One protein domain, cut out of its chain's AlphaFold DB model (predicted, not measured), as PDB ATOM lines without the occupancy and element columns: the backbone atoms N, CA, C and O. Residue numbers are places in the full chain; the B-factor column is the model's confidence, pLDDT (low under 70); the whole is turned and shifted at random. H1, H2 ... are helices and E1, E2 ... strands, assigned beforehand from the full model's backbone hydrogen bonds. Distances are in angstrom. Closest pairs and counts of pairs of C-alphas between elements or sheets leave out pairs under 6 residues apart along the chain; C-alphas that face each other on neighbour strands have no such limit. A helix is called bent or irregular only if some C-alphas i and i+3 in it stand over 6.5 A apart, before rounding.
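What this domain is: This is residues 26 to 193 of the 193 residues of an uncharacterized protein of Bacillus sp. PK3_68 (UniProt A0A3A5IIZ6). A strongly twisted sheet of four strands stands between two helices, H1 and H2, over one face and a four-helix bundle, H3 to H6, on its other side. Residues 112 to 126 of H3 and residues 178 to 191 of H6 cover the sheet on the bundle's side, while H4 and H5 make the side of the bundle away from the sheet. The printed part has 168 residues, with six named helices and four named strands along the chain as E1 H1 E2 E3 H2 E4 H3 H4 H5 H6. The sheet has the order E2, E3, E1, E4, all antiparallel, and the class is mixed, helices and strands. The whole is compact, with a radius of gyration of the C-alphas of 14.9 A and spans of 41 by 36 by 23 A.

Where its parts are: E1, residues 26 to 35, begins with C-alpha 26 at (-6.898, -25.375, -13.717), measures 21.0 A and bends by 91 degrees at residue 32. H1 is residues 38 to 50, 18.1 A. E2, residues 56 to 60, and E3, residues 63 to 71, follow; E3 measures 21.1 A and bends by 77 degrees at residue 68. H2 is residues 74 to 86, 18.6 A, and E4 is residues 92 to 98, 16.9 A. H3, residues 106 to 126, is the longest helix at 29.9 A, beginning with C-alpha 106 at (-19.215, -19.708, -3.085). It has a kink of 35 degrees near residue 117 and is neither bent nor irregular, but only just: C-alphas 113 and 116 are 6.4 A apart. H4 is residues 133 to 145, 18.6 A, and H5 is residues 153 to 170, 25.8 A. H6, residues 176 to 191, measures 22.2 A and ends with C-alpha 191 at (-18.895, -28.390, -12.385).

How they stand to each other: E1 and E4 are antiparallel neighbours, with N 29 and O 94 within hydrogen-bond range at 2.9 A. E3 and E1 are antiparallel neighbours, with N 30 and O 69 at 2.9 A. The hairpin E2 and E3 has N 58 and O 65 at 2.9 A. E1, H1, E2 and E3, H2, E4 are split strand-helix-strand units, in each of which a helix joins two strands of the sheet that are not neighbours, with E3 between E1 and E2 and E1 between E3 and E4 in the sheet; each has a right-handed crossover. H1 and H2 are on one face of the sheet, at heights of 8.5 A and 8.2 A. H3 and H6 are on the sheet too, on the same face as each other, at heights of 9.1 A and 8.0 A; the closest C-alphas of E3 and H6 are those of Ala 69 and Gln 181, 5.8 A. H3 is the hub, touching H2, H4, H5 and H6. H3, H4, H5 and H6 form an up and down bundle, each running against the one before it. H5 and H6, a helical hairpin, touch at a shallow tilt of 19 degrees, their closest C-alphas those of Ala 165 and Ala 180, 4.2 A. H3 and H4 touch at a shallow tilt of 20 degrees, closest at the C-alphas of Leu 114 and Ala 139, 6.1 A. H2 touches H3 with residues 76 to 80 alone, at a steep tilt of 53 degrees; the closest C-alphas are those of Thr 76 and Lys 124, 6.0 A. H1 touches no helix. Every O i to N i+4 pair is within hydrogen-bond range in H1, H2, H4, H5 and H6; in H3 it is 15 of 17.

The domain as a whole: The two C-alphas farthest apart are those of Thr 86 and Ser 151, 44.2 A. The printed part has no cut and no long link. The mean pLDDT of the printed part is 93.5, and no printed residue is under 70.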
ATOM      1  N   GLU A  26      -8.074 -25.005 -12.937       93.38
ATOM      2  CA  GLU A  26      -6.898 -25.375 -13.717       93.38
ATOM      3  C   GLU A  26      -6.431 -26.774 -13.311       93.38
ATOM      4  O   GLU A  26      -6.116 -27.041 -12.149       93.38
ATOM      5  N   THR A  27      -6.408 -27.690 -14.275       95.19
ATOM      6  CA  THR A  27      -6.037 -29.087 -14.042       95.19
ATOM      7  C   THR A  27      -5.308 -29.654 -15.253       95.19
ATOM      8  O   THR A  27      -5.576 -29.300 -16.402       95.19
ATOM      9  N   ALA A  28      -4.375 -30.567 -15.009       97.25
ATOM     10  CA  ALA A  28      -3.889 -31.466 -16.040       97.25
ATOM     11  C   ALA A  28      -4.881 -32.621 -16.203       97.25
ATOM     12  O   ALA A  28      -5.451 -33.105 -15.225       97.25
ATOM     13  N   VAL A  29      -5.112 -33.045 -17.441       97.19
ATOM     14  CA  VAL A  29      -6.043 -34.127 -17.763       97.19
ATOM     15  C   VAL A  29      -5.440 -35.065 -18.790       97.19
ATOM     16  O   VAL A  29      -4.693 -34.630 -19.667       97.19
ATOM     17  N   VAL A  30      -5.828 -36.335 -18.708       97.31
ATOM     18  CA  VAL A  30      -5.667 -37.307 -19.792       97.31
ATOM     19  C   VAL A  30      -6.964 -37.310 -20.587       97.31
ATOM     20  O   VAL A  30      -8.024 -37.585 -20.029       97.31
ATOM     21  N   GLN A  31      -6.899 -36.977 -21.872       96.00
ATOM     22  CA  GLN A  31      -8.069 -36.841 -22.732       96.00
ATOM     23  C   GLN A  31      -8.061 -37.889 -23.853       96.00
ATOM     24  O   GLN A  31      -7.053 -38.069 -24.523       96.00
ATOM     25  N   GLY A  32      -9.202 -38.539 -24.095       93.94
ATOM     26  CA  GLY A  32      -9.397 -39.566 -25.132       93.94
ATOM     27  C   GLY A  32     -10.162 -39.097 -26.371       93.94
ATOM     28  O   GLY A  32     -10.520 -39.908 -27.219       93.94
ATOM     29  N   GLY A  33     -10.474 -37.802 -26.472       93.75
ATOM     30  CA  GLY A  33     -11.086 -37.209 -27.665       93.75
ATOM     31  C   GLY A  33     -11.899 -35.946 -27.391       93.75
ATOM     32  O   GLY A  33     -12.167 -35.604 -26.238       93.75
ATOM     33  N   VAL A  34     -12.239 -35.226 -28.460       94.75
ATOM     34  CA  VAL A  34     -13.155 -34.074 -28.468       94.75
ATOM     35  C   VAL A  34     -14.256 -34.372 -29.474       94.75
ATOM     36  O   VAL A  34     -13.955 -34.763 -30.601       94.75
ATOM     37  N   PHE A  35     -15.509 -34.151 -29.096       95.88
ATOM     38  CA  PHE A  35     -16.663 -34.455 -29.934       95.88
ATOM     39  C   PHE A  35     -17.634 -33.280 -29.970       95.88
ATOM     40  O   PHE A  35     -17.814 -32.568 -28.988       95.88
ATOM     41  N   SER A  36     -18.286 -33.078 -31.112       93.75
ATOM     42  CA  SER A  36     -19.319 -32.044 -31.264       93.75
ATOM     43  C   SER A  36     -20.707 -32.513 -30.826       93.75
ATOM     44  O   SER A  36     -21.610 -31.692 -30.715       93.75
ATOM     45  N   THR A  37     -20.895 -33.816 -30.597       94.81
ATOM     46  CA  THR A  37     -22.179 -34.402 -30.197       94.81
ATOM     47  C   THR A  37     -22.027 -35.269 -28.958       94.81
ATOM     48  O   THR A  37     -21.005 -35.937 -28.768       94.81
ATOM     49  N   GLU A  38     -23.072 -35.278 -28.136       93.50
ATOM     50  CA  GLU A  38     -23.122 -36.069 -26.912       93.50
ATOM     51  C   GLU A  38     -23.059 -37.570 -27.208       93.50
ATOM     52  O   GLU A  38     -22.291 -38.287 -26.576       93.50
ATOM     53  N   ASP A  39     -23.796 -38.046 -28.216       95.06
ATOM     54  CA  ASP A  39     -23.822 -39.462 -28.606       95.06
ATOM     55  C   ASP A  39     -22.442 -40.003 -28.996       95.06
ATOM     56  O   ASP A  39     -22.070 -41.121 -28.623       95.06
ATOM     57  N   ALA A  40     -21.651 -39.207 -29.725       94.56
ATOM     58  CA  ALA A  40     -20.296 -39.595 -30.107       94.56
ATOM     59  C   ALA A  40     -19.381 -39.658 -28.879       94.56
ATOM     60  O   ALA A  40     -18.649 -40.634 -28.702       94.56
ATOM     61  N   ALA A  41     -19.480 -38.661 -27.996       95.38
ATOM     62  CA  ALA A  41     -18.748 -38.649 -26.737       95.38
ATOM     63  C   ALA A  41     -19.126 -39.860 -25.863       95.38
ATOM     64  O   ALA A  41     -18.252 -40.601 -25.413       95.38
ATOM     65  N   ASN A  42     -20.419 -40.128 -25.689       94.56
ATOM     66  CA  ASN A  42     -20.919 -41.257 -24.912       94.56
ATOM     67  C   ASN A  42     -20.472 -42.603 -25.494       94.56
ATOM     68  O   ASN A  42     -20.083 -43.489 -24.735       94.56
ATOM     69  N   SER A  43     -20.439 -42.751 -26.819       95.12
ATOM     70  CA  SER A  43     -19.925 -43.964 -27.468       95.12
ATOM     71  C   SER A  43     -18.452 -44.216 -27.123       95.12
ATOM     72  O   SER A  43     -18.065 -45.338 -26.790       95.12
ATOM     73  N   VAL A  44     -17.625 -43.166 -27.138       94.44
ATOM     74  CA  VAL A  44     -16.209 -43.270 -26.758       94.44
ATOM     75  C   VAL A  44     -16.046 -43.483 -25.255       94.44
ATOM     76  O   VAL A  44     -15.249 -44.332 -24.861       94.44
ATOM     77  N   LYS A  45     -16.848 -42.822 -24.415       94.69
ATOM     78  CA  LYS A  45     -16.901 -43.071 -22.967       94.69
ATOM     79  C   LYS A  45     -17.155 -44.550 -22.663       94.69
ATOM     80  O   LYS A  45     -16.406 -45.158 -21.904       94.69
ATOM     81  N   GLN A  46     -18.160 -45.156 -23.300       94.94
ATOM     82  CA  GLN A  46     -18.469 -46.581 -23.135       94.94
ATOM     83  C   GLN A  46     -17.318 -47.480 -23.597       94.94
ATOM     84  O   GLN A  46     -16.991 -48.452 -22.919       94.94
ATOM     85  N   LYS A  47     -16.653 -47.135 -24.708       94.25
ATOM     86  CA  LYS A  47     -15.462 -47.858 -25.176       94.25
ATOM     87  C   LYS A  47     -14.339 -47.836 -24.133       94.25
ATOM     88  O   LYS A  47     -13.789 -48.889 -23.831       94.25
ATOM     89  N   MET A  48     -14.023 -46.670 -23.567       94.69
ATOM     90  CA  MET A  48     -12.968 -46.530 -22.553       94.69
ATOM     91  C   MET A  48     -13.320 -47.261 -21.251       94.69
ATOM     92  O   MET A  48     -12.481 -47.967 -20.694       94.69
ATOM     93  N   ASN A  49     -14.585 -47.196 -20.826       92.56
ATOM     94  CA  ASN A  49     -15.077 -47.979 -19.690       92.56
ATOM     95  C   ASN A  49     -14.953 -49.492 -19.941       92.56
ATOM     96  O   ASN A  49     -14.594 -50.237 -19.029       92.56
ATOM     97  N   GLY A  50     -15.187 -49.946 -21.177       92.75
ATOM     98  CA  GLY A  50     -14.979 -51.335 -21.601       92.75
ATOM     99  C   GLY A  50     -13.516 -51.795 -21.547       92.75
ATOM    100  O   GLY A  50     -13.263 -52.982 -21.363       92.75
ATOM    101  N   LEU A  51     -12.558 -50.865 -21.633       92.12
ATOM    102  CA  LEU A  51     -11.129 -51.119 -21.399       92.12
ATOM    103  C   LEU A  51     -10.757 -51.107 -19.905       92.12
ATOM    104  O   LEU A  51      -9.590 -51.261 -19.554       92.12
ATOM    105  N   GLY A  52     -11.729 -50.911 -19.010       91.81
ATOM    106  CA  GLY A  52     -11.486 -50.811 -17.574       91.81
ATOM    107  C   GLY A  52     -10.853 -49.485 -17.151       91.81
ATOM    108  O   GLY A  52     -10.331 -49.400 -16.039       91.81
ATOM    109  N   LEU A  53     -10.914 -48.451 -17.996       94.31
ATOM    110  CA  LEU A  53     -10.415 -47.110 -17.695       94.31
ATOM    111  C   LEU A  53     -11.542 -46.223 -17.147       94.31
ATOM    112  O   LEU A  53     -12.705 -46.464 -17.473       94.31
ATOM    113  N   PRO A  54     -11.239 -45.213 -16.313       95.50
ATOM    114  CA  PRO A  54     -12.196 -44.151 -16.034       95.50
ATOM    115  C   PRO A  54     -12.464 -43.374 -17.325       95.50
ATOM    116  O   PRO A  54     -11.538 -43.117 -18.097       95.50
ATOM    117  N   ALA A  55     -13.708 -42.966 -17.546       96.62
ATOM    118  CA  ALA A  55     -14.032 -42.023 -18.604       96.62
ATOM    119  C   ALA A  55     -15.286 -41.221 -18.262       96.62
ATOM    120  O   ALA A  55     -16.301 -41.792 -17.863       96.62
ATOM    121  N   GLU A  56     -15.235 -39.912 -18.499       97.31
ATOM    122  CA  GLU A  56     -16.408 -39.044 -18.431       97.31
ATOM    123  C   GLU A  56     -16.439 -38.042 -19.585       97.31
ATOM    124  O   GLU A  56     -15.396 -37.582 -20.059       97.31
ATOM    125  N   ALA A  57     -17.653 -37.711 -20.028       96.31
ATOM    126  CA  ALA A  57     -17.896 -36.656 -20.997       96.31
ATOM    127  C   ALA A  57     -18.149 -35.327 -20.273       96.31
ATOM    128  O   ALA A  57     -19.119 -35.188 -19.534       96.31
ATOM    129  N   VAL A  58     -17.290 -34.340 -20.515       95.12
ATOM    130  CA  VAL A  58     -17.398 -32.991 -19.947       95.12
ATOM    131  C   VAL A  58     -17.756 -32.013 -21.059       95.12
ATOM    132  O   VAL A  58     -17.030 -31.918 -22.052       95.12
ATOM    133  N   LEU A  59     -18.870 -31.294 -20.915       92.62
ATOM    134  CA  LEU A  59     -19.279 -30.274 -21.878       92.62
ATOM    135  C   LEU A  59     -18.535 -28.973 -21.584       92.62
ATOM    136  O   LEU A  59     -18.720 -28.356 -20.543       92.62
ATOM    137  N   GLN A  60     -17.727 -28.516 -22.532       89.38
ATOM    138  CA  GLN A  60     -17.012 -27.259 -22.405       89.38
ATOM    139  C   GLN A  60     -16.975 -26.530 -23.742       89.38
ATOM    140  O   GLN A  60     -16.588 -27.096 -24.762       89.38
ATOM    141  N   ASN A  61     -17.360 -25.251 -23.745       86.12
ATOM    142  CA  ASN A  61     -17.356 -24.403 -24.944       86.12
ATOM    143  C   ASN A  61     -18.113 -25.029 -26.139       86.12
ATOM    144  O   ASN A  61     -17.688 -24.910 -27.286       86.12
ATOM    145  N   GLY A  62     -19.222 -25.731 -25.866       88.69
ATOM    146  CA  GLY A  62     -20.033 -26.401 -26.890       88.69
ATOM    147  C   GLY A  62     -19.416 -27.680 -27.470       88.69
ATOM    148  O   GLY A  62     -19.887 -28.166 -28.495       88.69
ATOM    149  N   GLN A  63     -18.366 -28.219 -26.845       93.88
ATOM    150  CA  GLN A  63     -17.725 -29.476 -27.227       93.88
ATOM    151  C   GLN A  63     -17.724 -30.452 -26.050       93.88
ATOM    152  O   GLN A  63     -17.538 -30.057 -24.904       93.88
ATOM    153  N   TYR A  64     -17.890 -31.737 -26.340       95.38
ATOM    154  CA  TYR A  64     -17.803 -32.813 -25.364       95.38
ATOM    155  C   TYR A  64     -16.373 -33.351 -25.328       95.38
ATOM    156  O   TYR A  64     -15.885 -33.946 -26.293       95.38
ATOM    157  N   LEU A  65     -15.688 -33.128 -24.214       95.88
ATOM    158  CA  LEU A  65     -14.350 -33.638 -23.946       95.88
ATOM    159  C   LEU A  65     -14.465 -34.993 -23.254       95.88
ATOM    160  O   LEU A  65     -15.141 -35.097 -22.235       95.88
ATOM    161  N   ILE A  66     -13.784 -36.019 -23.768       96.88
ATOM    162  CA  ILE A  66     -13.665 -37.300 -23.061       96.88
ATOM    163  C   ILE A  66     -12.428 -37.264 -22.193       96.88
ATOM    164  O   ILE A  66     -11.313 -37.377 -22.700       96.88
ATOM    165  N   LEU A  67     -12.627 -37.094 -20.895       97.19
ATOM    166  CA  LEU A  67     -11.562 -37.106 -19.905       97.19
ATOM    167  C   LEU A  67     -11.457 -38.508 -19.304       97.19
ATOM    168  O   LEU A  67     -12.479 -39.133 -19.039       97.19
ATOM    169  N   LEU A  68     -10.236 -38.999 -19.103       97.06
ATOM    170  CA  LEU A  68      -9.952 -40.319 -18.527       97.06
ATOM    171  C   LEU A  68      -9.230 -40.235 -17.185       97.06
ATOM    172  O   LEU A  68      -9.306 -41.161 -16.384       97.06
ATOM    173  N   ALA A  69      -8.540 -39.131 -16.919       97.12
ATOM    174  CA  ALA A  69      -7.954 -38.851 -15.618       97.12
ATOM    175  C   ALA A  69      -7.745 -37.347 -15.438       97.12
ATOM    176  O   ALA A  69      -7.655 -36.605 -16.421       97.12
ATOM    177  N   ALA A  70      -7.632 -36.924 -14.184       97.31
ATOM    178  CA  ALA A  70      -7.277 -35.573 -13.781       97.31
ATOM    179  C   ALA A  70      -6.170 -35.595 -12.713       97.31
ATOM    180  O   ALA A  70      -6.145 -36.462 -11.835       97.31
ATOM    181  N   SER A  71      -5.276 -34.612 -12.783       97.06
ATOM    182  CA  SER A  71      -4.217 -34.330 -11.807       97.06
ATOM    183  C   SER A  71      -3.915 -32.830 -11.762       97.06
ATOM    184  O   SER A  71      -4.292 -32.086 -12.664       97.06
ATOM    185  N   SER A  72      -3.201 -32.349 -10.740       93.94
ATOM    186  CA  SER A  72      -2.751 -30.946 -10.735       93.94
ATOM    187  C   SER A  72      -1.579 -30.717 -11.680       93.94
ATOM    188  O   SER A  72      -1.439 -29.638 -12.251       93.94
ATOM    189  N   THR A  73      -0.709 -31.715 -11.836       95.62
ATOM    190  CA  THR A  73       0.524 -31.591 -12.613       95.62
ATOM    191  C   THR A  73       0.443 -32.353 -13.928       95.62
ATOM    192  O   THR A  73      -0.127 -33.444 -14.012       95.62
ATOM    193  N   ILE A  74       1.051 -31.782 -14.970       95.56
ATOM    194  CA  ILE A  74       1.124 -32.425 -16.286       95.56
ATOM    195  C   ILE A  74       2.003 -33.681 -16.261       95.56
ATOM    196  O   ILE A  74       1.795 -34.598 -17.047       95.56
ATOM    197  N   GLU A  75       2.976 -33.732 -15.351       96.69
ATOM    198  CA  GLU A  75       3.872 -34.872 -15.158       96.69
ATOM    199  C   GLU A  75       3.099 -36.092 -14.651       96.69
ATOM    200  O   GLU A  75       3.192 -37.159 -15.257       96.69
ATOM    201  N   THR A  76       2.262 -35.919 -13.623       97.06
ATOM    202  CA  THR A  76       1.385 -36.987 -13.126       97.06
ATOM    203  C   THR A  76       0.413 -37.454 -14.213       97.06
ATOM    204  O   THR A  76       0.285 -38.657 -14.432       97.06
ATOM    205  N   ALA A  77      -0.207 -36.538 -14.966       97.06
ATOM    206  CA  ALA A  77      -1.111 -36.914 -16.055       97.06
ATOM    207  C   ALA A  77      -0.405 -37.716 -17.165       97.06
ATOM    208  O   ALA A  77      -0.942 -38.726 -17.611       97.06
ATOM    209  N   LYS A  78       0.827 -37.351 -17.549       96.94
ATOM    210  CA  LYS A  78       1.616 -38.103 -18.542       96.94
ATOM    211  C   LYS A  78       1.945 -39.527 -18.100       96.94
ATOM    212  O   LYS A  78       1.985 -40.431 -18.932       96.94
ATOM    213  N   LEU A  79       2.189 -39.744 -16.808       96.88
ATOM    214  CA  LEU A  79       2.394 -41.098 -16.286       96.88
ATOM    215  C   LEU A  79       1.121 -41.939 -16.436       96.88
ATOM    216  O   LEU A  79       1.191 -43.088 -16.868       96.88
ATOM    217  N   ILE A  80      -0.040 -41.350 -16.140       96.31
ATOM    218  CA  ILE A  80      -1.339 -42.011 -16.314       96.31
ATOM    219  C   ILE A  80      -1.618 -42.288 -17.800       96.31
ATOM    220  O   ILE A  80      -2.022 -43.398 -18.138       96.31
ATOM    221  N   GLU A  81      -1.353 -41.327 -18.690       95.69
ATOM    222  CA  GLU A  81      -1.447 -41.493 -20.149       95.69
ATOM    223  C   GLU A  81      -0.618 -42.691 -20.623       95.69
ATOM    224  O   GLU A  81      -1.125 -43.536 -21.355       95.69
ATOM    225  N   GLY A  82       0.628 -42.819 -20.151       94.50
ATOM    226  CA  GLY A  82       1.479 -43.964 -20.466       94.50
ATOM    227  C   GLY A  82       0.844 -45.298 -20.063       94.50
ATOM    228  O   GLY A  82       0.829 -46.236 -20.857       94.50
ATOM    229  N   ILE A  83       0.258 -45.375 -18.863       93.25
ATOM    230  CA  ILE A  83      -0.448 -46.573 -18.383       93.25
ATOM    231  C   ILE A  83      -1.683 -46.857 -19.245       93.25
ATOM    232  O   ILE A  83      -1.892 -47.995 -19.666       93.25
ATOM    233  N   TYR A  84      -2.492 -45.848 -19.559       94.06
ATOM    234  CA  TYR A  84      -3.724 -46.026 -20.335       94.06
ATOM    235  C   TYR A  84      -3.441 -46.383 -21.798       94.06
ATOM    236  O   TYR A  84      -4.153 -47.206 -22.376       94.06
ATOM    237  N   GLY A  85      -2.342 -45.875 -22.359       91.25
ATOM    238  CA  GLY A  85      -1.833 -46.284 -23.664       91.25
ATOM    239  C   GLY A  85      -1.527 -47.783 -23.729       91.25
ATOM    240  O   GLY A  85      -1.868 -48.436 -24.715       91.25
ATOM    241  N   THR A  86      -0.984 -48.380 -22.656       90.62
ATOM    242  CA  THR A  86      -0.773 -49.844 -22.608       90.62
ATOM    243  C   THR A  86      -2.075 -50.650 -22.585       90.62
ATOM    244  O   THR A  86      -2.089 -51.792 -23.038       90.62
ATOM    245  N   ALA A  87      -3.178 -50.050 -22.124       87.44
ATOM    246  CA  ALA A  87      -4.518 -50.638 -22.161       87.44
ATOM    247  C   ALA A  87      -5.225 -50.451 -23.522       87.44
ATOM    248  O   ALA A  87      -6.375 -50.857 -23.682       87.44
ATOM    249  N   GLY A  88      -4.548 -49.854 -24.513       84.81
ATOM    250  CA  GLY A  88      -5.068 -49.660 -25.868       84.81
ATOM    251  C   GLY A  88      -5.930 -48.409 -26.044       84.81
ATOM    252  O   GLY A  88      -6.659 -48.308 -27.036       84.81
ATOM    253  N   ALA A  89      -5.876 -47.467 -25.099       88.00
ATOM    254  CA  ALA A  89      -6.535 -46.178 -25.243       88.00
ATOM    255  C   ALA A  89      -5.647 -45.196 -26.018       88.00
ATOM    256  O   ALA A  89      -4.475 -45.014 -25.701       88.00
ATOM    257  N   ASP A  90      -6.230 -44.551 -27.026       90.00
ATOM    258  CA  ASP A  90      -5.625 -43.393 -27.679       90.00
ATOM    259  C   ASP A  90      -5.942 -42.166 -26.821       90.00
ATOM    260  O   ASP A  90      -7.102 -41.757 -26.697       90.00
ATOM    261  N   THR A  91      -4.924 -41.663 -26.131       93.38
ATOM    262  CA  THR A  91      -5.058 -40.594 -25.146       93.38
ATOM    263  C   THR A  91      -3.933 -39.596 -25.285       93.38
ATOM    264  O   THR A  91      -2.830 -39.958 -25.676       93.38
ATOM    265  N   TYR A  92      -4.199 -38.358 -24.887       94.44
ATOM    266  CA  TYR A  92      -3.188 -37.319 -24.818       94.44
ATOM    267  C   TYR A  92      -3.345 -36.497 -23.541       94.44
ATOM    268  O   TYR A  92      -4.462 -36.217 -23.093       94.44
ATOM    269  N   THR A  93      -2.227 -36.071 -22.962       96.50
ATOM    270  CA  THR A  93      -2.236 -35.168 -21.811       96.50
ATOM    271  C   THR A  93      -2.273 -33.703 -22.240       96.50
ATOM    272  O   THR A  93      -1.506 -33.274 -23.104       96.50
ATOM    273  N   LYS A  94      -3.094 -32.887 -21.570       95.19
ATOM    274  CA  LYS A  94      -3.019 -31.420 -21.658       95.19
ATOM    275  C   LYS A  94      -3.355 -30.743 -20.334       95.19
ATOM    276  O   LYS A  94      -4.000 -31.336 -19.475       95.19
ATOM    277  N   GLN A  95      -2.969 -29.476 -20.204       94.88
ATOM    278  CA  GLN A  95      -3.610 -28.585 -19.239       94.88
ATOM    279  C   GLN A  95      -4.938 -28.079 -19.792       94.88
ATOM    280  O   GLN A  95      -5.075 -27.811 -20.989       94.88
ATOM    281  N   LEU A  96      -5.913 -27.959 -18.904       91.88
ATOM    282  CA  LEU A  96      -7.250 -27.499 -19.213       91.88
ATOM    283  C   LEU A  96      -7.772 -26.652 -18.053       91.88
ATOM    284  O   LEU A  96      -7.586 -26.999 -16.889       91.88
ATOM    285  N   ALA A  97      -8.448 -25.558 -18.389       92.50
ATOM    286  CA  ALA A  97      -9.218 -24.775 -17.435       92.50
ATOM    287  C   ALA A  97     -10.698 -25.141 -17.589       92.50
ATOM    288  O   ALA A  97     -11.293 -24.808 -18.614       92.50
ATOM    289  N   ILE A  98     -11.297 -25.825 -16.615       91.69
ATOM    290  CA  ILE A  98     -12.742 -26.093 -16.591       91.69
ATOM    291  C   ILE A  98     -13.431 -24.913 -15.920       91.69
ATOM    292  O   ILE A  98     -13.119 -24.576 -14.784       91.69
ATOM    293  N   SER A  99     -14.363 -24.276 -16.621       90.12
ATOM    294  CA  SER A  99     -15.141 -23.158 -16.080       90.12
ATOM    295  C   SER A  99     -16.616 -23.530 -16.059       90.12
ATOM    296  O   SER A  99     -17.066 -24.181 -17.006       90.12
ATOM    297  N   PRO A 100     -17.366 -23.112 -15.030       89.38
ATOM    298  CA  PRO A 100     -18.792 -23.374 -14.983       89.38
ATOM    299  C   PRO A 100     -19.524 -22.564 -16.054       89.38
ATOM    300  O   PRO A 100     -19.172 -21.408 -16.337       89.38
ATOM    301  N   SER A 101     -20.554 -23.163 -16.651       84.06
ATOM    302  CA  SER A 101     -21.391 -22.488 -17.648       84.06
ATOM    303  C   SER A 101     -22.390 -21.543 -16.980       84.06
ATOM    304  O   SER A 101     -22.815 -20.551 -17.578       84.06
ATOM    305  N   LYS A 102     -22.743 -21.816 -15.721       83.44
ATOM    306  CA  LYS A 102     -23.616 -20.977 -14.895       83.44
ATOM    307  C   LYS A 102     -22.857 -20.347 -13.733       83.44
ATOM    308  O   LYS A 102     -21.715 -20.679 -13.433       83.44
ATOM    309  N   LYS A 103     -23.506 -19.388 -13.076       82.81
ATOM    310  CA  LYS A 103     -22.991 -18.836 -11.825       82.81
ATOM    311  C   LYS A 103     -23.137 -19.902 -10.738       82.81
ATOM    312  O   LYS A 103     -24.253 -20.347 -10.490       82.81
ATOM    313  N   LEU A 104     -22.023 -20.270 -10.117       84.12
ATOM    314  CA  LEU A 104     -21.989 -21.156  -8.959       84.12
ATOM    315  C   LEU A 104     -22.013 -20.359  -7.650       84.12
ATOM    316  O   LEU A 104     -21.684 -19.165  -7.626       84.12
ATOM    317  N   GLU A 105     -22.412 -21.031  -6.576       86.75
ATOM    318  CA  GLU A 105     -22.314 -20.512  -5.215       86.75
ATOM    319  C   GLU A 105     -20.862 -20.561  -4.714       86.75
ATOM    320  O   GLU A 105     -20.013 -21.280  -5.248       86.75
ATOM    321  N   GLU A 106     -20.566 -19.795  -3.662       87.12
ATOM    322  CA  GLU A 106     -19.215 -19.708  -3.085       87.12
ATOM    323  C   GLU A 106     -18.679 -21.085  -2.665       87.12
ATOM    324  O   GLU A 106     -17.518 -21.404  -2.927       87.12
ATOM    325  N   SER A 107     -19.560 -21.942  -2.137       89.00
ATOM    326  CA  SER A 107     -19.223 -23.305  -1.723       89.00
ATOM    327  C   SER A 107     -18.673 -24.161  -2.870       89.00
ATOM    328  O   SER A 107     -17.726 -24.925  -2.667       89.00
ATOM    329  N   SER A 108     -19.182 -24.008  -4.100       88.75
ATOM    330  CA  SER A 108     -18.631 -24.720  -5.255       88.75
ATOM    331  C   SER A 108     -17.214 -24.239  -5.587       88.75
ATOM    332  O   SER A 108     -16.373 -25.039  -5.991       88.75
ATOM    333  N   GLY A 109     -16.928 -22.948  -5.383       87.12
ATOM    334  CA  GLY A 109     -15.589 -22.379  -5.536       87.12
ATOM    335  C   GLY A 109     -14.593 -22.888  -4.495       87.12
ATOM    336  O   GLY A 109     -13.451 -23.204  -4.829       87.12
ATOM    337  N   GLU A 110     -15.031 -23.051  -3.246       91.00
ATOM    338  CA  GLU A 110     -14.222 -23.698  -2.208       91.00
ATOM    339  C   GLU A 110     -13.895 -25.152  -2.588       91.00
ATOM    340  O   GLU A 110     -12.749 -25.587  -2.475       91.00
ATOM    341  N   MET A 111     -14.873 -25.897  -3.116       92.94
ATOM    342  CA  MET A 111     -14.660 -27.265  -3.606       92.94
ATOM    343  C   MET A 111     -13.725 -27.313  -4.821       92.94
ATOM    344  O   MET A 111     -12.875 -28.199  -4.903       92.94
ATOM    345  N   ALA A 112     -13.835 -26.351  -5.737       90.75
ATOM    346  CA  ALA A 112     -12.942 -26.204  -6.883       90.75
ATOM    347  C   ALA A 112     -11.481 -25.994  -6.455       90.75
ATOM    348  O   ALA A 112     -10.578 -26.596  -7.034       90.75
ATOM    349  N   ALA A 113     -11.237 -25.220  -5.395       90.62
ATOM    350  CA  ALA A 113      -9.895 -25.045  -4.839       90.62
ATOM    351  C   ALA A 113      -9.337 -26.336  -4.205       90.62
ATOM    352  O   ALA A 113      -8.127 -26.576  -4.223       90.62
ATOM    353  N   LEU A 114     -10.206 -27.192  -3.656       94.50
ATOM    354  CA  LEU A 114      -9.822 -28.492  -3.095       94.50
ATOM    355  C   LEU A 114      -9.602 -29.560  -4.168       94.50
ATOM    356  O   LEU A 114      -8.796 -30.473  -3.959       94.50
ATOM    357  N   PHE A 115     -10.276 -29.431  -5.314       95.75
ATOM    358  CA  PHE A 115     -10.193 -30.371  -6.427       95.75
ATOM    359  C   PHE A 115      -8.749 -30.669  -6.818       95.75
ATOM    360  O   PHE A 115      -8.370 -31.836  -6.858       95.75
ATOM    361  N   SER A 116      -7.925 -29.642  -7.044       92.88
ATOM    362  CA  SER A 116      -6.544 -29.808  -7.513       92.88
ATOM    363  C   SER A 116      -5.732 -30.714  -6.576       92.88
ATOM    364  O   SER A 116      -5.115 -31.686  -7.021       92.88
ATOM    365  N   SER A 117      -5.794 -30.471  -5.263       94.75
ATOM    366  CA  SER A 117      -5.068 -31.281  -4.274       94.75
ATOM    367  C   SER A 117      -5.485 -32.755  -4.322       94.75
ATOM    368  O   SER A 117      -4.639 -33.649  -4.350       94.75
ATOM    369  N   ILE A 118      -6.791 -33.012  -4.401       96.50
ATOM    370  CA  ILE A 118      -7.346 -34.368  -4.427       96.50
ATOM    371  C   ILE A 118      -7.021 -35.054  -5.756       96.50
ATOM    372  O   ILE A 118      -6.630 -36.222  -5.761       96.50
ATOM    373  N   ALA A 119      -7.128 -34.328  -6.868       97.12
ATOM    374  CA  ALA A 119      -6.790 -34.810  -8.198       97.12
ATOM    375  C   ALA A 119      -5.313 -35.186  -8.305       97.12
ATOM    376  O   ALA A 119      -4.995 -36.223  -8.876       97.12
ATOM    377  N   GLU A 120      -4.401 -34.410  -7.716       97.19
ATOM    378  CA  GLU A 120      -2.974 -34.738  -7.739       97.19
ATOM    379  C   GLU A 120      -2.668 -36.028  -6.983       97.19
ATOM    380  O   GLU A 120      -2.027 -36.930  -7.519       97.19
ATOM    381  N   GLU A 121      -3.141 -36.140  -5.746       96.38
ATOM    382  CA  GLU A 121      -2.826 -37.300  -4.913       96.38
ATOM    383  C   GLU A 121      -3.572 -38.560  -5.392       96.38
ATOM    384  O   GLU A 121      -3.025 -39.664  -5.361       96.38
ATOM    385  N   SER A 122      -4.784 -38.410  -5.937       95.25
ATOM    386  CA  SER A 122      -5.472 -39.489  -6.654       95.25
ATOM    387  C   SER A 122      -4.747 -39.878  -7.948       95.25
ATOM    388  O   SER A 122      -4.596 -41.067  -8.234       95.25
ATOM    389  N   GLY A 123      -4.274 -38.893  -8.712       95.69
ATOM    390  CA  GLY A 123      -3.567 -39.090  -9.973       95.69
ATOM    391  C   GLY A 123      -2.246 -39.825  -9.780       95.69
ATOM    392  O   GLY A 123      -1.972 -40.786 -10.491       95.69
ATOM    393  N   LYS A 124      -1.468 -39.471  -8.749       96.06
ATOM    394  CA  LYS A 124      -0.253 -40.205  -8.359       96.06
ATOM    395  C   LYS A 124      -0.540 -41.677  -8.125       96.06
ATOM    396  O   LYS A 124       0.145 -42.536  -8.669       96.06
ATOM    397  N   LYS A 125      -1.603 -41.977  -7.387       94.62
ATOM    398  CA  LYS A 125      -2.012 -43.355  -7.128       94.62
ATOM    399  C   LYS A 125      -2.430 -44.090  -8.403       94.62
ATOM    400  O   LYS A 125      -2.082 -45.255  -8.569       94.62
ATOM    401  N   ALA A 126      -3.135 -43.419  -9.314       93.56
ATOM    402  CA  ALA A 126      -3.452 -43.964 -10.636       93.56
ATOM    403  C   ALA A 126      -2.191 -44.187 -11.496       93.56
ATOM    404  O   ALA A 126      -2.146 -45.135 -12.273       93.56
ATOM    405  N   ALA A 127      -1.154 -43.371 -11.295       94.06
ATOM    406  CA  ALA A 127       0.171 -43.513 -11.891       94.06
ATOM    407  C   ALA A 127       1.062 -44.575 -11.208       94.06
ATOM    408  O   ALA A 127       2.219 -44.738 -11.590       94.06
ATOM    409  N   GLY A 128       0.564 -45.286 -10.188       91.69
ATOM    410  CA  GLY A 128       1.348 -46.259  -9.417       91.69
ATOM    411  C   GLY A 128       2.337 -45.639  -8.419       91.69
ATOM    412  O   GLY A 128       3.207 -46.339  -7.907       91.69
ATOM    413  N   LEU A 129       2.212 -44.341  -8.138       92.88
ATOM    414  CA  LEU A 129       2.994 -43.609  -7.144       92.88
ATOM    415  C   LEU A 129       2.269 -43.555  -5.793       92.88
ATOM    416  O   LEU A 129       1.048 -43.707  -5.701       92.88
ATOM    417  N   GLU A 130       3.019 -43.283  -4.728       90.75
ATOM    418  CA  GLU A 130       2.433 -43.070  -3.407       90.75
ATOM    419  C   GLU A 130       1.745 -41.701  -3.305       90.75
ATOM    420  O   GLU A 130       2.305 -40.664  -3.669       90.75
ATOM    421  N   ALA A 131       0.522 -41.710  -2.777       92.31
ATOM    422  CA  ALA A 131      -0.236 -40.509  -2.454       92.31
ATOM    423  C   ALA A 131       0.149 -39.962  -1.069       92.31
ATOM    424  O   ALA A 131       0.310 -40.716  -0.104       92.31
ATOM    425  N   ASP A 132       0.207 -38.640  -0.941       94.06
ATOM    426  CA  ASP A 132       0.413 -37.950   0.327       94.06
ATOM    427  C   ASP A 132      -0.873 -37.972   1.167       94.06
ATOM    428  O   ASP A 132      -1.822 -37.203   0.980       94.06
ATOM    429  N   LYS A 133      -0.890 -38.871   2.153       91.50
ATOM    430  CA  LYS A 133      -2.023 -39.046   3.068       91.50
ATOM    431  C   LYS A 133      -2.289 -37.816   3.937       91.50
ATOM    432  O   LYS A 133      -3.426 -37.649   4.374       91.50
ATOM    433  N   ASN A 134      -1.291 -36.976   4.213       94.56
ATOM    434  CA  ASN A 134      -1.494 -35.768   5.012       94.56
ATOM    435  C   ASN A 134      -2.242 -34.714   4.199       94.56
ATOM    436  O   ASN A 134      -3.197 -34.133   4.710       94.56
ATOM    437  N   LYS A 135      -1.898 -34.548   2.917       94.12
ATOM    438  CA  LYS A 135      -2.652 -33.673   2.005       94.12
ATOM    439  C   LYS A 135      -4.094 -34.133   1.826       94.12
ATOM    440  O   LYS A 135      -5.002 -33.313   1.904       94.12
ATOM    441  N   LEU A 136      -4.323 -35.439   1.669       93.94
ATOM    442  CA  LEU A 136      -5.683 -35.987   1.581       93.94
ATOM    443  C   LEU A 136      -6.499 -35.738   2.863       93.94
ATOM    444  O   LEU A 136      -7.678 -35.407   2.777       93.94
ATOM    445  N   LYS A 137      -5.892 -35.854   4.051       94.44
ATOM    446  CA  LYS A 137      -6.554 -35.531   5.333       94.44
ATOM    447  C   LYS A 137      -6.835 -34.038   5.502       94.44
ATOM    448  O   LYS A 137      -7.866 -33.668   6.063       94.44
ATOM    449  N   GLU A 138      -5.925 -33.185   5.039       95.31
ATOM    450  CA  GLU A 138      -6.125 -31.737   5.058       95.31
ATOM    451  C   GLU A 138      -7.274 -31.340   4.123       95.31
ATOM    452  O   GLU A 138      -8.157 -30.580   4.519       95.31
ATOM    453  N   ALA A 139      -7.301 -31.901   2.911       94.81
ATOM    454  CA  ALA A 139      -8.373 -31.682   1.948       94.81
ATOM    455  C   ALA A 139      -9.727 -32.191   2.467       94.81
ATOM    456  O   ALA A 139     -10.726 -31.501   2.296       94.81
ATOM    457  N   GLU A 140      -9.766 -33.338   3.155       94.81
ATOM    458  CA  GLU A 140     -10.973 -33.834   3.833       94.81
ATOM    459  C   GLU A 140     -11.468 -32.864   4.910       94.81
ATOM    460  O   GLU A 140     -12.616 -32.438   4.860       94.81
ATOM    461  N   SER A 141     -10.585 -32.430   5.816       95.50
ATOM    462  CA  SER A 141     -10.944 -31.465   6.869       95.50
ATOM    463  C   SER A 141     -11.505 -30.161   6.294       95.50
ATOM    464  O   SER A 141     -12.476 -29.610   6.812       95.50
ATOM    465  N   LYS A 142     -10.897 -29.659   5.212       95.31
ATOM    466  CA  LYS A 142     -11.370 -28.457   4.516       95.31
ATOM    467  C   LYS A 142     -12.713 -28.702   3.828       95.31
ATOM    468  O   LYS A 142     -13.585 -27.849   3.922       95.31
ATOM    469  N   LEU A 143     -12.903 -29.860   3.191       94.31
ATOM    470  CA  LEU A 143     -14.155 -30.211   2.519       94.31
ATOM    471  C   LEU A 143     -15.321 -30.358   3.504       94.31
ATOM    472  O   LEU A 143     -16.430 -29.906   3.217       94.31
ATOM    473  N   ASP A 144     -15.081 -30.947   4.674       94.19
ATOM    474  CA  ASP A 144     -16.091 -31.070   5.727       94.19
ATOM    475  C   ASP A 144     -16.573 -29.698   6.211       94.19
ATOM    476  O   ASP A 144     -17.773 -29.516   6.433       94.19
ATOM    477  N   ALA A 145     -15.663 -28.721   6.285       94.75
ATOM    478  CA  ALA A 145     -15.961 -27.348   6.682       94.75
ATOM    479  C   ALA A 145     -16.754 -26.545   5.633       94.75
ATOM    480  O   ALA A 145     -17.398 -25.562   6.009       94.75
ATOM    481  N   VAL A 146     -16.755 -26.958   4.356       93.06
ATOM    482  CA  VAL A 146     -17.535 -26.289   3.302       93.06
ATOM    483  C   VAL A 146     -19.023 -26.420   3.610       93.06
ATOM    484  O   VAL A 146     -19.572 -27.530   3.663       93.06
ATOM    485  N   LYS A 147     -19.691 -25.283   3.801       92.56
ATOM    486  CA  LYS A 147     -21.130 -25.229   4.060       92.56
ATOM    487  C   LYS A 147     -21.878 -25.212   2.738       92.56
ATOM    488  O   LYS A 147     -21.646 -24.349   1.902       92.56
ATOM    489  N   VAL A 148     -22.779 -26.171   2.575       91.25
ATOM    490  CA  VAL A 148     -23.644 -26.273   1.403       91.25
ATOM    491  C   VAL A 148     -25.065 -25.974   1.844       91.25
ATOM    492  O   VAL A 148     -25.571 -26.612   2.771       91.25
ATOM    493  N   GLU A 149     -25.691 -24.998   1.194       89.38
ATOM    494  CA  GLU A 149     -27.091 -24.673   1.438       89.38
ATOM    495  C   GLU A 149     -27.983 -25.847   0.994       89.38
ATOM    496  O   GLU A 149     -27.767 -26.397  -0.087       89.38
ATOM    497  N   PRO A 150     -29.017 -26.237   1.764       84.75
ATOM    498  CA  PRO A 150     -29.860 -27.390   1.428       84.75
ATOM    499  C   PRO A 150     -30.582 -27.285   0.079       84.75
ATOM    500  O   PRO A 150     -30.993 -28.298  -0.475       84.75
ATOM    501  N   SER A 151     -30.776 -26.063  -0.424       87.81
ATOM    502  CA  SER A 151     -31.400 -25.787  -1.719       87.81
ATOM    503  C   SER A 151     -30.428 -25.831  -2.902       87.81
ATOM    504  O   SER A 151     -30.880 -25.734  -4.039       87.81
ATOM    505  N   ASP A 152     -29.117 -25.927  -2.660       88.88
ATOM    506  CA  ASP A 152     -28.097 -25.992  -3.710       88.88
ATOM    507  C   ASP A 152     -27.727 -27.452  -4.009       88.88
ATOM    508  O   ASP A 152     -26.767 -28.018  -3.474       88.88
ATOM    509  N   GLU A 153     -28.532 -28.073  -4.872       90.69
ATOM    510  CA  GLU A 153     -28.342 -29.463  -5.295       90.69
ATOM    511  C   GLU A 153     -26.998 -29.668  -6.014       90.69
ATOM    512  O   GLU A 153     -26.346 -30.692  -5.798       90.69
ATOM    513  N   THR A 154     -26.539 -28.683  -6.796       90.62
ATOM    514  CA  THR A 154     -25.263 -28.747  -7.524       90.62
ATOM    515  C   THR A 154     -24.092 -28.812  -6.554       90.62
ATOM    516  O   THR A 154     -23.261 -29.714  -6.644       90.62
ATOM    517  N   SER A 155     -24.021 -27.897  -5.584       91.69
ATOM    518  CA  SER A 155     -22.951 -27.917  -4.581       91.69
ATOM    519  C   SER A 155     -23.024 -29.158  -3.689       91.69
ATOM    520  O   SER A 155     -21.988 -29.707  -3.309       91.69
ATOM    521  N   ALA A 156     -24.226 -29.659  -3.387       93.88
ATOM    522  CA  ALA A 156     -24.387 -30.906  -2.640       93.88
ATOM    523  C   ALA A 156     -23.831 -32.108  -3.421       93.88
ATOM    524  O   ALA A 156     -23.123 -32.950  -2.854       93.88
ATOM    525  N   GLU A 157     -24.098 -32.169  -4.725       95.06
ATOM    526  CA  GLU A 157     -23.565 -33.195  -5.615       95.06
ATOM    527  C   GLU A 157     -22.041 -33.089  -5.766       95.06
ATOM    528  O   GLU A 157     -21.338 -34.087  -5.584       95.06
ATOM    529  N   LEU A 158     -21.510 -31.885  -5.994       95.12
ATOM    530  CA  LEU A 158     -20.069 -31.629  -6.064       95.12
ATOM    531  C   LEU A 158     -19.360 -32.068  -4.776       95.12
ATOM    532  O   LEU A 158     -18.369 -32.803  -4.833       95.12
ATOM    533  N   LYS A 159     -19.901 -31.711  -3.602       95.81
ATOM    534  CA  LYS A 159     -19.344 -32.124  -2.305       95.81
ATOM    535  C   LYS A 159     -19.353 -33.641  -2.161       95.81
ATOM    536  O   LYS A 159     -18.360 -34.221  -1.718       95.81
ATOM    537  N   LYS A 160     -20.443 -34.302  -2.557       96.88
ATOM    538  CA  LYS A 160     -20.567 -35.766  -2.521       96.88
ATOM    539  C   LYS A 160     -19.530 -36.445  -3.416       96.88
ATOM    540  O   LYS A 160     -18.870 -37.384  -2.969       96.88
ATOM    541  N   LEU A 161     -19.369 -35.976  -4.653       97.62
ATOM    542  CA  LEU A 161     -18.394 -36.516  -5.603       97.62
ATOM    543  C   LEU A 161     -16.968 -36.354  -5.076       97.62
ATOM    544  O   LEU A 161     -16.204 -37.320  -5.056       97.62
ATOM    545  N   LEU A 162     -16.642 -35.173  -4.552       96.44
ATOM    546  CA  LEU A 162     -15.315 -34.874  -4.030       96.44
ATOM    547  C   LEU A 162     -14.999 -35.659  -2.742       96.44
ATOM    548  O   LEU A 162     -13.902 -36.197  -2.594       96.44
ATOM    549  N   THR A 163     -15.986 -35.830  -1.858       96.94
ATOM    550  CA  THR A 163     -15.883 -36.674  -0.649       96.94
ATOM    551  C   THR A 163     -15.656 -38.136  -1.019       96.94
ATOM    552  O   THR A 163     -14.812 -38.832  -0.442       96.94
ATOM    553  N   GLY A 164     -16.391 -38.622  -2.020       96.81
ATOM    554  CA  GLY A 164     -16.196 -39.965  -2.534       96.81
ATOM    555  C   GLY A 164     -14.805 -40.130  -3.152       96.81
ATOM    556  O   GLY A 164     -14.140 -41.119  -2.867       96.81
ATOM    557  N   ALA A 165     -14.328 -39.163  -3.944       97.06
ATOM    558  CA  ALA A 165     -12.987 -39.198  -4.525       97.06
ATOM    559  C   ALA A 165     -11.898 -39.268  -3.444       97.06
ATOM    560  O   ALA A 165     -10.994 -40.097  -3.536       97.06
ATOM    561  N   LEU A 166     -12.027 -38.469  -2.381       95.75
ATOM    562  CA  LEU A 166     -11.152 -38.505  -1.204       95.75
ATOM    563  C   LEU A 166     -11.146 -39.869  -0.510       95.75
ATOM    564  O   LEU A 166     -10.084 -40.390  -0.161       95.75
ATOM    565  N   THR A 167     -12.327 -40.451  -0.309       95.75
ATOM    566  CA  THR A 167     -12.477 -41.760   0.341       95.75
ATOM    567  C   THR A 167     -11.724 -42.839  -0.434       95.75
ATOM    568  O   THR A 167     -10.932 -43.591   0.140       95.75
ATOM    569  N   GLU A 168     -11.895 -42.865  -1.754       95.31
ATOM    570  CA  GLU A 168     -11.201 -43.808  -2.628       95.31
ATOM    571  C   GLU A 168      -9.696 -43.511  -2.727       95.31
ATOM    572  O   GLU A 168      -8.867 -44.422  -2.688       95.31
ATOM    573  N   ALA A 169      -9.297 -42.238  -2.785       93.19
ATOM    574  CA  ALA A 169      -7.889 -41.852  -2.818       93.19
ATOM    575  C   ALA A 169      -7.137 -42.372  -1.578       93.19
ATOM    576  O   ALA A 169      -6.041 -42.919  -1.712       93.19
ATOM    577  N   LYS A 170      -7.767 -42.326  -0.396       92.94
ATOM    578  CA  LYS A 170      -7.213 -42.845   0.868       92.94
ATOM    579  C   LYS A 170      -7.249 -44.372   1.016       92.94
ATOM    580  O   LYS A 170      -6.512 -44.913   1.840       92.94
ATOM    581  N   SER A 171      -8.111 -45.064   0.275       92.19
ATOM    582  CA  SER A 171      -8.287 -46.522   0.365       92.19
ATOM    583  C   SER A 171      -7.069 -47.285  -0.178       92.19
ATOM    584  O   SER A 171      -6.374 -46.789  -1.046       92.19
ATOM    585  N   ASN A 172      -6.800 -48.514   0.263       88.12
ATOM    586  CA  ASN A 172      -5.752 -49.359  -0.345       88.12
ATOM    587  C   ASN A 172      -6.329 -50.431  -1.284       88.12
ATOM    588  O   ASN A 172      -5.620 -51.353  -1.677       88.12
ATOM    589  N   GLN A 173      -7.624 -50.350  -1.613       88.88
ATOM    590  CA  GLN A 173      -8.257 -51.322  -2.502       88.88
ATOM    591  C   GLN A 173      -7.703 -51.195  -3.935       88.88
ATOM    592  O   GLN A 173      -7.468 -50.069  -4.386       88.88
ATOM    593  N   PRO A 174      -7.542 -52.308  -4.678       82.12
ATOM    594  CA  PRO A 174      -6.950 -52.290  -6.020       82.12
ATOM    595  C   PRO A 174      -7.668 -51.354  -7.001       82.12
ATOM    596  O   PRO A 174      -7.034 -50.693  -7.818       82.12
ATOM    597  N   GLN A 175      -8.993 -51.249  -6.897       89.88
ATOM    598  CA  GLN A 175      -9.823 -50.419  -7.775       89.88
ATOM    599  C   GLN A 175      -9.979 -48.979  -7.275       89.88
ATOM    600  O   GLN A 175     -10.559 -48.151  -7.975       89.88
ATOM    601  N   ALA A 176      -9.462 -48.647  -6.090       93.12
ATOM    602  CA  ALA A 176      -9.719 -47.351  -5.473       93.12
ATOM    603  C   ALA A 176      -9.088 -46.188  -6.250       93.12
ATOM    604  O   ALA A 176      -9.645 -45.099  -6.296       93.12
ATOM    605  N   ALA A 177      -7.943 -46.403  -6.906       92.62
ATOM    606  CA  ALA A 177      -7.346 -45.380  -7.766       92.62
ATOM    607  C   ALA A 177      -8.281 -45.018  -8.933       92.62
ATOM    608  O   ALA A 177      -8.569 -43.844  -9.161       92.62
ATOM    609  N   LYS A 178      -8.828 -46.039  -9.606       94.62
ATOM    610  CA  LYS A 178      -9.811 -45.872 -10.682       94.62
ATOM    611  C   LYS A 178     -11.081 -45.192 -10.168       94.62
ATOM    612  O   LYS A 178     -11.502 -44.190 -10.732       94.62
ATOM    613  N   ALA A 179     -11.649 -45.689  -9.070       96.38
ATOM    614  CA  ALA A 179     -12.885 -45.163  -8.493       96.38
ATOM    615  C   ALA A 179     -12.748 -43.716  -7.987       96.38
ATOM    616  O   ALA A 179     -13.728 -42.973  -7.968       96.38
ATOM    617  N   ALA A 180     -11.549 -43.304  -7.561       97.00
ATOM    618  CA  ALA A 180     -11.261 -41.912  -7.228       97.00
ATOM    619  C   ALA A 180     -11.285 -41.031  -8.485       97.00
ATOM    620  O   ALA A 180     -11.946 -39.995  -8.488       97.00
ATOM    621  N   GLN A 181     -10.625 -41.474  -9.560       97.50
ATOM    622  CA  GLN A 181     -10.599 -40.765 -10.839       97.50
ATOM    623  C   GLN A 181     -12.000 -40.644 -11.448       97.50
ATOM    624  O   GLN A 181     -12.395 -39.543 -11.802       97.50
ATOM    625  N   GLU A 182     -12.802 -41.712 -11.471       97.44
ATOM    626  CA  GLU A 182     -14.197 -41.661 -11.949       97.44
ATOM    627  C   GLU A 182     -15.006 -40.555 -11.255       97.44
ATOM    628  O   GLU A 182     -15.690 -39.770 -11.911       97.44
ATOM    629  N   LYS A 183     -14.880 -40.435  -9.929       98.06
ATOM    630  CA  LYS A 183     -15.584 -39.406  -9.151       98.06
ATOM    631  C   LYS A 183     -15.047 -37.995  -9.408       98.06
ATOM    632  O   LYS A 183     -15.832 -37.053  -9.430       98.06
ATOM    633  N   LEU A 184     -13.739 -37.839  -9.622       97.88
ATOM    634  CA  LEU A 184     -13.133 -36.554  -9.997       97.88
ATOM    635  C   LEU A 184     -13.573 -36.101 -11.390       97.88
ATOM    636  O   LEU A 184     -13.855 -34.927 -11.604       97.88
ATOM    637  N   LEU A 185     -13.671 -37.025 -12.339       97.69
ATOM    638  CA  LEU A 185     -14.139 -36.716 -13.684       97.69
ATOM    639  C   LEU A 185     -15.627 -36.353 -13.693       97.69
ATOM    640  O   LEU A 185     -16.007 -35.362 -14.313       97.69
ATOM    641  N   ALA A 186     -16.446 -37.092 -12.940       97.50
ATOM    642  CA  ALA A 186     -17.846 -36.744 -12.717       97.50
ATOM    643  C   ALA A 186     -17.988 -35.367 -12.048       97.50
ATOM    644  O   ALA A 186     -18.852 -34.584 -12.438       97.50
ATOM    645  N   PHE A 187     -17.106 -35.028 -11.099       97.19
ATOM    646  CA  PHE A 187     -17.068 -33.693 -10.502       97.19
ATOM    647  C   PHE A 187     -16.848 -32.621 -11.574       97.19
ATOM    648  O   PHE A 187     -17.609 -31.662 -11.621       97.19
ATOM    649  N   LEU A 188     -15.871 -32.792 -12.474       95.88
ATOM    650  CA  LEU A 188     -15.637 -31.837 -13.564       95.88
ATOM    651  C   LEU A 188     -16.834 -31.738 -14.521       95.88
ATOM    652  O   LEU A 188     -17.155 -30.644 -14.980       95.88
ATOM    653  N   ALA A 189     -17.508 -32.858 -14.796       95.25
ATOM    654  CA  ALA A 189     -18.702 -32.881 -15.633       95.25
ATOM    655  C   ALA A 189     -19.845 -32.063 -15.019       95.25
ATOM    656  O   ALA A 189     -20.421 -31.234 -15.720       95.25
ATOM    657  N   VAL A 190     -20.132 -32.235 -13.724       94.81
ATOM    658  CA  VAL A 190     -21.147 -31.442 -13.004       94.81
ATOM    659  C   VAL A 190     -20.713 -29.980 -12.892       94.81
ATOM    660  O   VAL A 190     -21.500 -29.078 -13.159       94.81
ATOM    661  N   TYR A 191     -19.441 -29.733 -12.571       93.19
ATOM    662  CA  TYR A 191     -18.895 -28.390 -12.385       93.19
ATOM    663  C   TYR A 191     -18.947 -27.537 -13.657       93.19
ATOM    664  O   TYR A 191     -19.106 -26.325 -13.586       93.19
ATOM    665  N   SER A 192     -18.809 -28.162 -14.829       90.50
ATOM    666  CA  SER A 192     -18.820 -27.469 -16.124       90.50
ATOM    667  C   SER A 192     -20.200 -26.964 -16.580       90.50
ATOM    668  O   SER A 192     -20.270 -26.170 -17.523       90.50
ATOM    669  N   GLN A 193     -21.291 -27.410 -15.944       85.81
ATOM    670  CA  GLN A 193     -22.677 -27.162 -16.381       85.81
ATOM    671  C   GLN A 193     -23.270 -25.801 -15.965       85.81
ATOM    672  O   GLN A 193     -22.562 -24.964 -15.357       85.81
TER     673      GLN A 193